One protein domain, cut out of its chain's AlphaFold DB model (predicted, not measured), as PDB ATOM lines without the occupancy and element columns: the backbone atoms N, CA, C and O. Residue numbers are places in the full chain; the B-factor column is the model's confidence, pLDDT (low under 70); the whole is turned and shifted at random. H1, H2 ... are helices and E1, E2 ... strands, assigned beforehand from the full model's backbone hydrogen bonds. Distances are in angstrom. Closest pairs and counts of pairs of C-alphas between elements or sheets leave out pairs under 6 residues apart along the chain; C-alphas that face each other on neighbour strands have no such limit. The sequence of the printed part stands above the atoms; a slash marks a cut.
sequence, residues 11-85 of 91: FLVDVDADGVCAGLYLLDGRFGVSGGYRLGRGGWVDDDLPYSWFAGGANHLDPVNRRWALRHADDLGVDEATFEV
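Overview. This is residues 11 to 85 of the 91 residues of an uncharacterized protein of Acidimicrobiaceae bacterium (UniProt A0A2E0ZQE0). A strongly twisted sheet of five antiparallel strands has the helix H2 packed slantwise over one face. The short helix H3 lies beside H2, its Glu 80 closest to Leu 70, and near edge strand E4, and the short helix H1 is on the stretch that leads from E4 to the other edge strand, E5. The printed part has 75 residues, with five named strands and three named helices in the order E1, E2, E3, E4, H1, E5, H2, H3; the sheet's order is E4, E3, E2, E1, E5, and the class is mixed, helices and strands. It is compact, with a radius of gyration of the C-alphas of 11.8 A, and spans 33 by 28 by 19 A.

Arrangement. E1, residues 11 to 15, and E2, residues 21 to 28, form a hairpin, with N 12 and O 25 2.9 A apart, within hydrogen-bond range. E2 and E3, residues 35 to 40, form a hairpin, with N 26 and O 37 at 2.8 A. E3 and E4, residues 43 to 46, form a third, with N 38 and O 45 at 2.8 A. E1 to E4 are a meander, each strand the antiparallel neighbour of the one before. H1, residues 51 to 55, only grazes the sheet; its closest C-alphas to E5, residues 60 to 64, are those of Trp 53 and His 60, 4.9 A apart. E5 is the antiparallel neighbour of E1 at 141 degrees, with N 13 and O 62 at 2.9 A. H2, residues 66 to 75, is on the sheet at a height of 9.2 A, making two layers, a sheet with a helix on one face. It lies over E2 and, only just, over E1, with 3 of its C-alphas falling on E1, and runs slantwise to the strands, at 51 degrees to E2 on the local plane. H3, residues 80 to 83, only grazes the sheet and touches H2, the closest C-alphas being those of Leu 70 and Glu 80, 6.7 A apart. H1 is apart from H2 and H3. In H2 every O i to N i+4 pair is within hydrogen-bond range; H1 has 0 of 1 such pairs but 2 of 2 O i to N i+3 pairs, and H3 is too short for an i+4 pair.

Along the chain. E1 begins at C-alpha 11, (247.280, 140.956, 146.070). E2 is 20.5 A long, E3 15.8 A and H2 14.3 A. H3 ends at C-alpha 83, (251.194, 135.783, 136.905).

Size, cuts and confidence. The C-alphas farthest apart are those of Gly 57 and Ala 81, at 33.4 A. The printed part has no cut, and no link is long. Residues 50 to 58 have pLDDT under 70.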
ATOM      1  N   PHE A  11     246.195 140.163 146.639       91.25
ATOM      2  CA  PHE A  11     247.280 140.956 146.070       91.25
ATOM      3  C   PHE A  11     247.482 142.214 146.908       91.25
ATOM      4  O   PHE A  11     246.511 142.901 147.236       91.25
ATOM      5  N   LEU A  12     248.731 142.512 147.239       91.00
ATOM      6  CA  LEU A  12     249.111 143.616 148.108       91.00
ATOM      7  C   LEU A  12     250.184 144.452 147.426       91.00
ATOM      8  O   LEU A  12     251.197 143.911 146.994       91.00
ATOM      9  N   VAL A  13     249.986 145.760 147.336       91.06
ATOM     10  CA  VAL A  13     251.031 146.676 146.872       91.06
ATOM     11  C   VAL A  13     251.776 147.242 148.073       91.06
ATOM     12  O   VAL A  13     251.148 147.668 149.036       91.06
ATOM     13  N   ASP A  14     253.103 147.227 148.014       89.06
ATOM     14  CA  ASP A  14     253.963 147.954 148.945       89.06
ATOM     15  C   ASP A  14     254.077 149.399 148.478       89.06
ATOM     16  O   ASP A  14     254.537 149.678 147.363       89.06
ATOM     17  N   VAL A  15     253.595 150.293 149.330       85.00
ATOM     18  CA  VAL A  15     253.608 151.732 149.126       85.00
ATOM     19  C   VAL A  15     254.599 152.321 150.115       85.00
ATOM     20  O   VAL A  15     254.422 152.202 151.334       85.00
ATOM     21  N   ASP A  16     255.643 152.951 149.583       85.12
ATOM     22  CA  ASP A  16     256.638 153.626 150.404       85.12
ATOM     23  C   ASP A  16     256.102 154.938 151.005       85.12
ATOM     24  O   ASP A  16     254.984 155.386 150.729       85.12
ATOM     25  N   ALA A  17     256.923 155.576 151.839       82.12
ATOM     26  CA  ALA A  17     256.571 156.823 152.514       82.12
ATOM     27  C   ALA A  17     256.233 157.990 151.559       82.12
ATOM     28  O   ALA A  17     255.561 158.935 151.978       82.12
ATOM     29  N   ASP A  18     256.681 157.931 150.303       85.44
ATOM     30  CA  ASP A  18     256.424 158.937 149.270       85.44
ATOM     31  C   ASP A  18     255.170 158.610 148.433       85.44
ATOM     32  O   ASP A  18     254.772 159.391 147.562       85.44
ATOM     33  N   GLY A  19     254.508 157.481 148.704       80.00
ATOM     34  CA  GLY A  19     253.338 157.017 147.962       80.00
ATOM     35  C   GLY A  19     253.688 156.268 146.674       80.00
ATOM     36  O   GLY A  19     252.819 156.087 145.816       80.00
ATOM     37  N   VAL A  20     254.948 155.862 146.497       84.81
ATOM     38  CA  VAL A  20     255.416 155.143 145.311       84.81
ATOM     39  C   VAL A  20     255.236 153.641 145.510       84.81
ATOM     40  O   VAL A  20     255.499 153.089 146.575       84.81
ATOM     41  N   CYS A  21     254.797 152.970 144.445       83.81
ATOM     42  CA  CYS A  21     254.739 151.514 144.388       83.81
ATOM     43  C   CYS A  21     256.164 150.940 144.401       83.81
ATOM     44  O   CYS A  21     256.855 150.960 143.379       83.81
ATOM     45  N   ALA A  22     256.590 150.423 145.549       84.62
ATOM     46  CA  ALA A  22     257.908 149.829 145.749       84.62
ATOM     47  C   ALA A  22     257.931 148.324 145.417       84.62
ATOM     48  O   ALA A  22     258.986 147.761 145.105       84.62
ATOM     49  N   GLY A  23     256.765 147.671 145.425       89.38
ATOM     50  CA  GLY A  23     256.633 146.263 145.066       89.38
ATOM     51  C   GLY A  23     255.192 145.763 145.052       89.38
ATOM     52  O   GLY A  23     254.278 146.420 145.540       89.38
ATOM     53  N   LEU A  24     255.003 144.569 144.496       92.19
ATOM     54  CA  LEU A  24     253.730 143.857 144.484       92.19
ATOM     55  C   LEU A  24     253.934 142.482 145.115       92.19
ATOM     56  O   LEU A  24     254.895 141.784 144.799       92.19
ATOM     57  N   TYR A  25     253.017 142.107 145.991       91.88
ATOM     58  CA  TYR A  25     253.034 140.872 146.748       91.88
ATOM     59  C   TYR A  25     251.724 140.103 146.583       91.88
ATOM     60  O   TYR A  25     250.676 140.666 146.250       91.88
ATOM     61  N   LEU A  26     251.786 138.805 146.847       91.38
ATOM     62  CA  LEU A  26     250.661 137.887 146.829       91.38
ATOM     63  C   LEU A  26     250.670 137.052 148.107       91.38
ATOM     64  O   LEU A  26     251.654 136.399 148.429       91.38
ATOM     65  N   LEU A  27     249.541 137.047 148.802       89.38
ATOM     66  CA  LEU A  27     249.201 136.038 149.795       89.38
ATOM     67  C   LEU A  27     248.381 134.955 149.098       89.38
ATOM     68  O   LEU A  27     247.274 135.245 148.626       89.38
ATOM     69  N   ASP A  28     248.902 133.732 149.038       87.50
ATOM     70  CA  ASP A  28     248.150 132.581 148.541       87.50
ATOM     71  C   ASP A  28     247.473 131.846 149.704       87.50
ATOM     72  O   ASP A  28     248.080 131.525 150.730       87.50
ATOM     73  N   GLY A  29     246.174 131.605 149.561       83.56
ATOM     74  CA  GLY A  29     245.322 131.151 150.651       83.56
ATOM     75  C   GLY A  29     244.977 132.254 151.659       83.56
ATOM     76  O   GLY A  29     245.545 133.349 151.692       83.56
ATOM     77  N   ARG A  30     244.016 131.944 152.533       82.00
ATOM     78  CA  ARG A  30     243.514 132.873 153.551       82.00
ATOM     79  C   ARG A  30     244.656 133.418 154.413       82.00
ATOM     80  O   ARG A  30     245.265 132.658 155.154       82.00
ATOM     81  N   PHE A  31     244.920 134.723 154.349       74.56
ATOM     82  CA  PHE A  31     246.040 135.374 155.051       74.56
ATOM     83  C   PHE A  31     247.439 134.800 154.726       74.56
ATOM     84  O   PHE A  31     248.347 134.929 155.543       74.56
ATOM     85  N   GLY A  32     247.625 134.176 153.558       78.00
ATOM     86  CA  GLY A  32     248.917 133.620 153.138       78.00
ATOM     87  C   GLY A  32     249.261 132.271 153.760       78.00
ATOM     88  O   GLY A  32     250.430 131.906 153.795       78.00
ATOM     89  N   VAL A  33     248.279 131.516 154.268       80.06
ATOM     90  CA  VAL A  33     248.515 130.164 154.823       80.06
ATOM     91  C   VAL A  33     249.170 129.197 153.834       80.06
ATOM     92  O   VAL A  33     249.762 128.213 154.271       80.06
ATOM     93  N   SER A  34     249.044 129.451 152.530       81.31
ATOM     94  CA  SER A  34     249.668 128.655 151.471       81.31
ATOM     95  C   SER A  34     250.970 129.270 150.946       81.31
ATOM     96  O   SER A  34     251.593 128.669 150.076       81.31
ATOM     97  N   GLY A  35     251.380 130.441 151.442       84.44
ATOM     98  CA  GLY A  35     252.614 131.120 151.048       84.44
ATOM     99  C   GLY A  35     252.448 132.626 150.846       84.44
ATOM    100  O   GLY A  35     251.348 133.133 150.586       84.44
ATOM    101  N   GLY A  36     253.570 133.330 150.971       89.06
ATOM    102  CA  GLY A  36     253.734 134.736 150.632       89.06
ATOM    103  C   GLY A  36     254.724 134.865 149.483       89.06
ATOM    104  O   GLY A  36     255.756 134.206 149.479       89.06
ATOM    105  N   TYR A  37     254.402 135.700 148.502       90.81
ATOM    106  CA  TYR A  37     255.233 135.873 147.318       90.81
ATOM    107  C   TYR A  37     255.438 137.341 147.014       90.81
ATOM    108  O   TYR A  37     254.534 138.160 147.193       90.81
ATOM    109  N   ARG A  38     256.596 137.659 146.447       92.19
ATOM    110  CA  ARG A  38     256.905 138.950 145.847       92.19
ATOM    111  C   ARG A  38     257.008 138.815 144.337       92.19
ATOM    112  O   ARG A  38     257.619 137.883 143.821       92.19
ATOM    113  N   LEU A  39     256.432 139.768 143.616       92.12
ATOM    114  CA  LEU A  39     256.535 139.820 142.168       92.12
ATOM    115  C   LEU A  39     257.895 140.390 141.750       92.12
ATOM    116  O   LEU A  39     258.262 141.511 142.113       92.12
ATOM    117  N   GLY A  40     258.622 139.629 140.937       90.19
ATOM    118  CA  GLY A  40     259.804 140.074 140.211       90.19
ATOM    119  C   GLY A  40     259.620 139.942 138.699       90.19
ATOM    120  O   GLY A  40     258.581 139.512 138.211       90.19
ATOM    121  N   ARG A  41     260.671 140.255 137.932       87.00
ATOM    122  CA  ARG A  41     260.662 140.129 136.456       87.00
ATOM    123  C   ARG A  41     260.448 138.699 135.945       87.00
ATOM    124  O   ARG A  41     260.117 138.520 134.783       87.00
ATOM    125  N   GLY A  42     260.704 137.695 136.786       86.31
ATOM    126  CA  GLY A  42     260.524 136.279 136.457       86.31
ATOM    127  C   GLY A  42     259.191 135.690 136.924       86.31
ATOM    128  O   GLY A  42     259.005 134.489 136.774       86.31
ATOM    129  N   GLY A  43     258.297 136.500 137.503       90.94
ATOM    130  CA  GLY A  43     257.080 136.033 138.164       90.94
ATOM    131  C   GLY A  43     257.169 136.119 139.688       90.94
ATOM    132  O   GLY A  43     257.931 136.921 140.235       90.94
ATOM    133  N   TRP A  44     256.338 135.328 140.360       91.81
ATOM    134  CA  TRP A  44     256.277 135.249 141.816       91.81
ATOM    135  C   TRP A  44     257.490 134.506 142.380       91.81
ATOM    136  O   TRP A  44     257.907 133.485 141.841       91.81
ATOM    137  N   VAL A  45     258.062 135.042 143.454       90.75
ATOM    138  CA  VAL A  45     259.157 134.434 144.214       90.75
ATOM    139  C   VAL A  45     258.724 134.357 145.668       90.75
ATOM    140  O   VAL A  45     258.184 135.343 146.171       90.75
ATOM    141  N   ASP A  46     258.948 133.214 146.315       89.50
ATOM    142  CA  ASP A  46     258.713 133.035 147.751       89.50
ATOM    143  C   ASP A  46     259.395 134.159 148.546       89.50
ATOM    144  O   ASP A  46     260.571 134.474 148.333       89.50
ATOM    145  N   ASP A  47     258.619 134.825 149.396       87.56
ATOM    146  CA  ASP A  47     259.084 135.940 150.210       87.56
ATOM    147  C   ASP A  47     258.369 135.915 151.563       87.56
ATOM    148  O   ASP A  47     257.134 135.869 151.648       87.56
ATOM    149  N   ASP A  48     259.161 135.987 152.633       76.12
ATOM    150  CA  ASP A  48     258.665 136.134 153.993       76.12
ATOM    151  C   ASP A  48     258.077 137.541 154.138       76.12
ATOM    152  O   ASP A  48     258.754 138.506 154.505       76.12
ATOM    153  N   LEU A  49     256.784 137.661 153.828       71.50
ATOM    154  CA  LEU A  49     256.057 138.920 153.895       71.50
ATOM    155  C   LEU A  49     256.290 139.607 155.252       71.50
ATOM    156  O   LEU A  49     255.976 139.033 156.301       71.50
ATOM    157  N   PRO A  50     256.804 140.850 155.271       65.69
ATOM    158  CA  PRO A  50     257.096 141.550 156.512       65.69
ATOM    159  C   PRO A  50     255.786 141.966 157.180       65.69
ATOM    160  O   PRO A  50     255.261 143.059 156.961       65.69
ATOM    161  N   TYR A  51     255.263 141.100 158.051       63.75
ATOM    162  CA  TYR A  51     253.999 141.312 158.763       63.75
ATOM    163  C   TYR A  51     253.939 142.646 159.532       63.75
ATOM    164  O   TYR A  51     252.859 143.162 159.819       63.75
ATOM    165  N   SER A  52     255.096 143.247 159.830       62.12
ATOM    166  CA  SER A  52     255.218 144.595 160.386       62.12
ATOM    167  C   SER A  52     254.594 145.700 159.521       62.12
ATOM    168  O   SER A  52     254.227 146.738 160.066       62.12
ATOM    169  N   TRP A  53     254.448 145.516 158.206       65.19
ATOM    170  CA  TRP A  53     253.878 146.528 157.300       65.19
ATOM    171  C   TRP A  53     252.347 146.585 157.327       65.19
ATOM    172  O   TRP A  53     251.766 147.600 156.957       65.19
ATOM    173  N   PHE A  54     251.677 145.561 157.867       65.12
ATOM    174  CA  PHE A  54     250.232 145.622 158.129       65.12
ATOM    175  C   PHE A  54     249.883 146.530 159.321       65.12
ATOM    176  O   PHE A  54     248.719 146.868 159.516       65.12
ATOM    177  N   ALA A  55     250.872 146.931 160.129       61.88
ATOM    178  CA  ALA A  55     250.665 147.719 161.344       61.88
ATOM    179  C   ALA A  55     250.650 149.248 161.120       61.88
ATOM    180  O   ALA A  55     250.667 149.997 162.096       61.88
ATOM    181  N   GLY A  56     250.604 149.722 159.866       56.78
ATOM    182  CA  GLY A  56     250.468 151.153 159.550       56.78
ATOM    183  C   GLY A  56     251.743 151.973 159.772       56.78
ATOM    184  O   GLY A  56     251.680 153.092 160.281       56.78
ATOM    185  N   GLY A  57     252.905 151.402 159.439       64.31
ATOM    186  CA  GLY A  57     254.177 152.128 159.409       64.31
ATOM    187  C   GLY A  57     254.281 153.097 158.223       64.31
ATOM    188  O   GLY A  57     253.345 153.252 157.446       64.31
ATOM    189  N   ALA A  58     255.444 153.743 158.072       68.69
ATOM    190  CA  ALA A  58     255.718 154.624 156.927       68.69
ATOM    191  C   ALA A  58     255.627 153.888 155.574       68.69
ATOM    192  O   ALA A  58     255.239 154.496 154.584       68.69
ATOM    193  N   ASN A  59     255.915 152.582 155.574       73.44
ATOM    194  CA  ASN A  59     255.575 151.675 154.483       73.44
ATOM    195  C   ASN A  59     254.352 150.854 154.895       73.44
ATOM    196  O   ASN A  59     254.260 150.413 156.052       73.44
ATOM    197  N   HIS A  60     253.437 150.638 153.958       79.81
ATOM    198  CA  HIS A  60     252.214 149.878 154.191       79.81
ATOM    199  C   HIS A  60     251.860 149.010 152.986       79.81
ATOM    200  O   HIS A  60     252.261 149.282 151.856       79.81
ATOM    201  N   LEU A  61     251.109 147.942 153.261       86.06
ATOM    202  CA  LEU A  61     250.591 147.031 152.248       86.06
ATOM    203  C   LEU A  61     249.111 147.316 152.010       86.06
ATOM    204  O   LEU A  61     248.286 147.065 152.893       86.06
ATOM    205  N   ASP A  62     248.781 147.775 150.808       86.50
ATOM    206  CA  ASP A  62     247.403 148.048 150.415       86.50
ATOM    207  C   ASP A  62     246.833 146.916 149.551       86.50
ATOM    208  O   ASP A  62     247.464 146.491 148.576       86.50
ATOM    209  N   PRO A  63     245.621 146.416 149.856       88.38
ATOM    210  CA  PRO A  63     244.973 145.421 149.023       88.38
ATOM    211  C   PRO A  63     244.570 146.021 147.677       88.38
ATOM    212  O   PRO A  63     243.844 147.013 147.593       88.38
ATOM    213  N   VAL A  64     244.988 145.355 146.606       91.31
ATOM    214  CA  VAL A  64     244.658 145.723 145.229       91.31
ATOM    215  C   VAL A  64     243.869 144.613 144.555       91.31
ATOM    216  O   VAL A  64     243.967 143.431 144.885       91.31
ATOM    217  N   ASN A  65     243.046 144.987 143.579       91.75
ATOM    218  CA  ASN A  65     242.331 143.992 142.790       91.75
ATOM    219  C   ASN A  65     243.266 143.316 141.771       91.75
ATOM    220  O   ASN A  65     244.252 143.898 141.318       91.75
ATOM    221  N   ARG A  66     242.887 142.108 141.337       92.12
ATOM    222  CA  ARG A  66     243.626 141.310 140.342       92.12
ATOM    223  C   ARG A  66     243.975 142.093 139.075       92.12
ATOM    224  O   ARG A  66     245.073 141.961 138.557       92.12
ATOM    225  N   ARG A  67     243.041 142.892 138.547       92.50
ATOM    226  CA  ARG A  67     243.242 143.616 137.281       92.50
ATOM    227  C   ARG A  67     244.337 144.674 137.403       92.50
ATOM    228  O   ARG A  67     245.077 144.885 136.448       92.50
ATOM    229  N   TRP A  68     244.421 145.336 138.553       93.62
ATOM    230  CA  TRP A  68     245.496 146.276 138.849       93.62
ATOM    231  C   TRP A  68     246.836 145.543 138.963       93.62
ATOM    232  O   TRP A  68     247.786 145.916 138.281       93.62
ATOM    233  N   ALA A  69     246.873 144.455 139.738       93.50
ATOM    234  CA  ALA A  69     248.077 143.651 139.947       93.50
ATOM    235  C   ALA A  69     248.633 143.079 138.630       93.50
ATOM    236  O   ALA A  69     249.822 143.206 138.359       93.50
ATOM    237  N   LEU A  70     247.760 142.545 137.769       93.81
ATOM    238  CA  LEU A  70     248.139 142.009 136.461       93.81
ATOM    239  C   LEU A  70     248.699 143.087 135.526       93.81
ATOM    240  O   LEU A  70     249.667 142.841 134.818       93.81
ATOM    241  N   ARG A  71     248.125 144.295 135.528       93.44
ATOM    242  CA  ARG A  71     248.665 145.403 134.730       93.44
ATOM    243  C   ARG A  71     250.072 145.788 135.192       93.44
ATOM    244  O   ARG A  71     250.931 146.034 134.360       93.44
ATOM    245  N   HIS A  72     250.301 145.833 136.502       91.19
ATOM    246  CA  HIS A  72     251.626 146.131 137.038       91.19
ATOM    247  C   HIS A  72     252.633 145.005 136.746       91.19
ATOM    248  O   HIS A  72     253.810 145.264 136.523       91.19
ATOM    249  N   ALA A  73     252.166 143.757 136.701       91.81
ATOM    250  CA  ALA A  73     252.968 142.624 136.262       91.81
ATOM    251  C   ALA A  73     253.372 142.736 134.782       91.81
ATOM    252  O   ALA A  73     254.542 142.535 134.458       91.81
ATOM    253  N   ASP A  74     252.449 143.150 133.911       92.56
ATOM    254  CA  ASP A  74     252.720 143.422 132.494       92.56
ATOM    255  C   ASP A  74     253.783 144.526 132.321       92.56
ATOM    256  O   ASP A  74     254.739 144.342 131.567       92.56
ATOM    257  N   ASP A  75     253.715 145.600 133.122       90.94
ATOM    258  CA  ASP A  75     254.735 146.664 133.148       90.94
ATOM    259  C   ASP A  75     256.141 146.132 133.530       90.94
ATOM    260  O   ASP A  75     257.162 146.713 133.149       90.94
ATOM    261  N   LEU A  76     256.215 145.013 134.265       87.94
ATOM    262  CA  LEU A  76     257.456 144.313 134.631       87.94
ATOM    263  C   LEU A  76     257.882 143.238 133.614       87.94
ATOM    264  O   LEU A  76     258.958 142.651 133.774       87.94
ATOM    265  N   GLY A  77     257.082 142.997 132.573       91.94
ATOM    266  CA  GLY A  77     257.295 141.956 131.568       91.94
ATOM    267  C   GLY A  77     256.806 140.565 131.983       91.94
ATOM    268  O   GLY A  77     257.226 139.582 131.375       91.94
ATOM    269  N   VAL A  78     255.951 140.470 133.005       91.38
ATOM    270  CA  VAL A  78     255.337 139.216 133.462       91.38
ATOM    271  C   VAL A  78     253.969 139.065 132.802       91.38
ATOM    272  O   VAL A  78     253.059 139.853 133.047       91.38
ATOM    273  N   ASP A  79     253.816 138.040 131.969       92.31
ATOM    274  CA  ASP A  79     252.556 137.747 131.290       92.31
ATOM    275  C   ASP A  79     251.509 137.123 132.233       92.31
ATOM    276  O   ASP A  79     251.823 136.627 133.317       92.31
ATOM    277  N   GLU A  80     250.244 137.113 131.803       91.94
ATOM    278  CA  GLU A  80     249.128 136.596 132.607       91.94
ATOM    279  C   GLU A  80     249.286 135.118 132.991       91.94
ATOM    280  O   GLU A  80     248.899 134.740 134.095       91.94
ATOM    281  N   ALA A  81     249.872 134.277 132.133       90.75
ATOM    282  CA  ALA A  81     250.051 132.864 132.455       90.75
ATOM    283  C   ALA A  81     251.096 132.684 133.561       90.75
ATOM    284  O   ALA A  81     250.868 131.910 134.489       90.75
ATOM    285  N   THR A  82     252.193 133.439 133.503       89.88
ATOM    286  CA  THR A  82     253.209 133.470 134.566       89.88
ATOM    287  C   THR A  82     252.649 134.078 135.860       89.88
ATOM    288  O   THR A  82     252.902 133.572 136.950       89.88
ATOM    289  N   PHE A  83     251.825 135.124 135.759       90.75
ATOM    290  CA  PHE A  83     251.194 135.783 136.905       90.75
ATOM    291  C   PHE A  83     250.198 134.884 137.660       90.75
ATOM    292  O   PHE A  83     250.040 135.011 138.872       90.75
ATOM    293  N   GLU A  84     249.507 133.973 136.976       89.56
ATOM    294  CA  GLU A  84     248.496 133.107 137.599       89.56
ATOM    295  C   GLU A  84     249.067 131.906 138.365       89.56
ATOM    296  O   GLU A  84     248.325 131.221 139.087       89.56
ATOM    297  N   VAL A  85     250.370 131.656 138.231       85.38
ATOM    298  CA  VAL A  85     251.064 130.506 138.811       85.38
ATOM    299  C   VAL A  85     252.073 131.000 139.851       85.38
ATOM    300  O   VAL A  85     253.225 131.252 139.510       85.38
TER     301      VAL A  85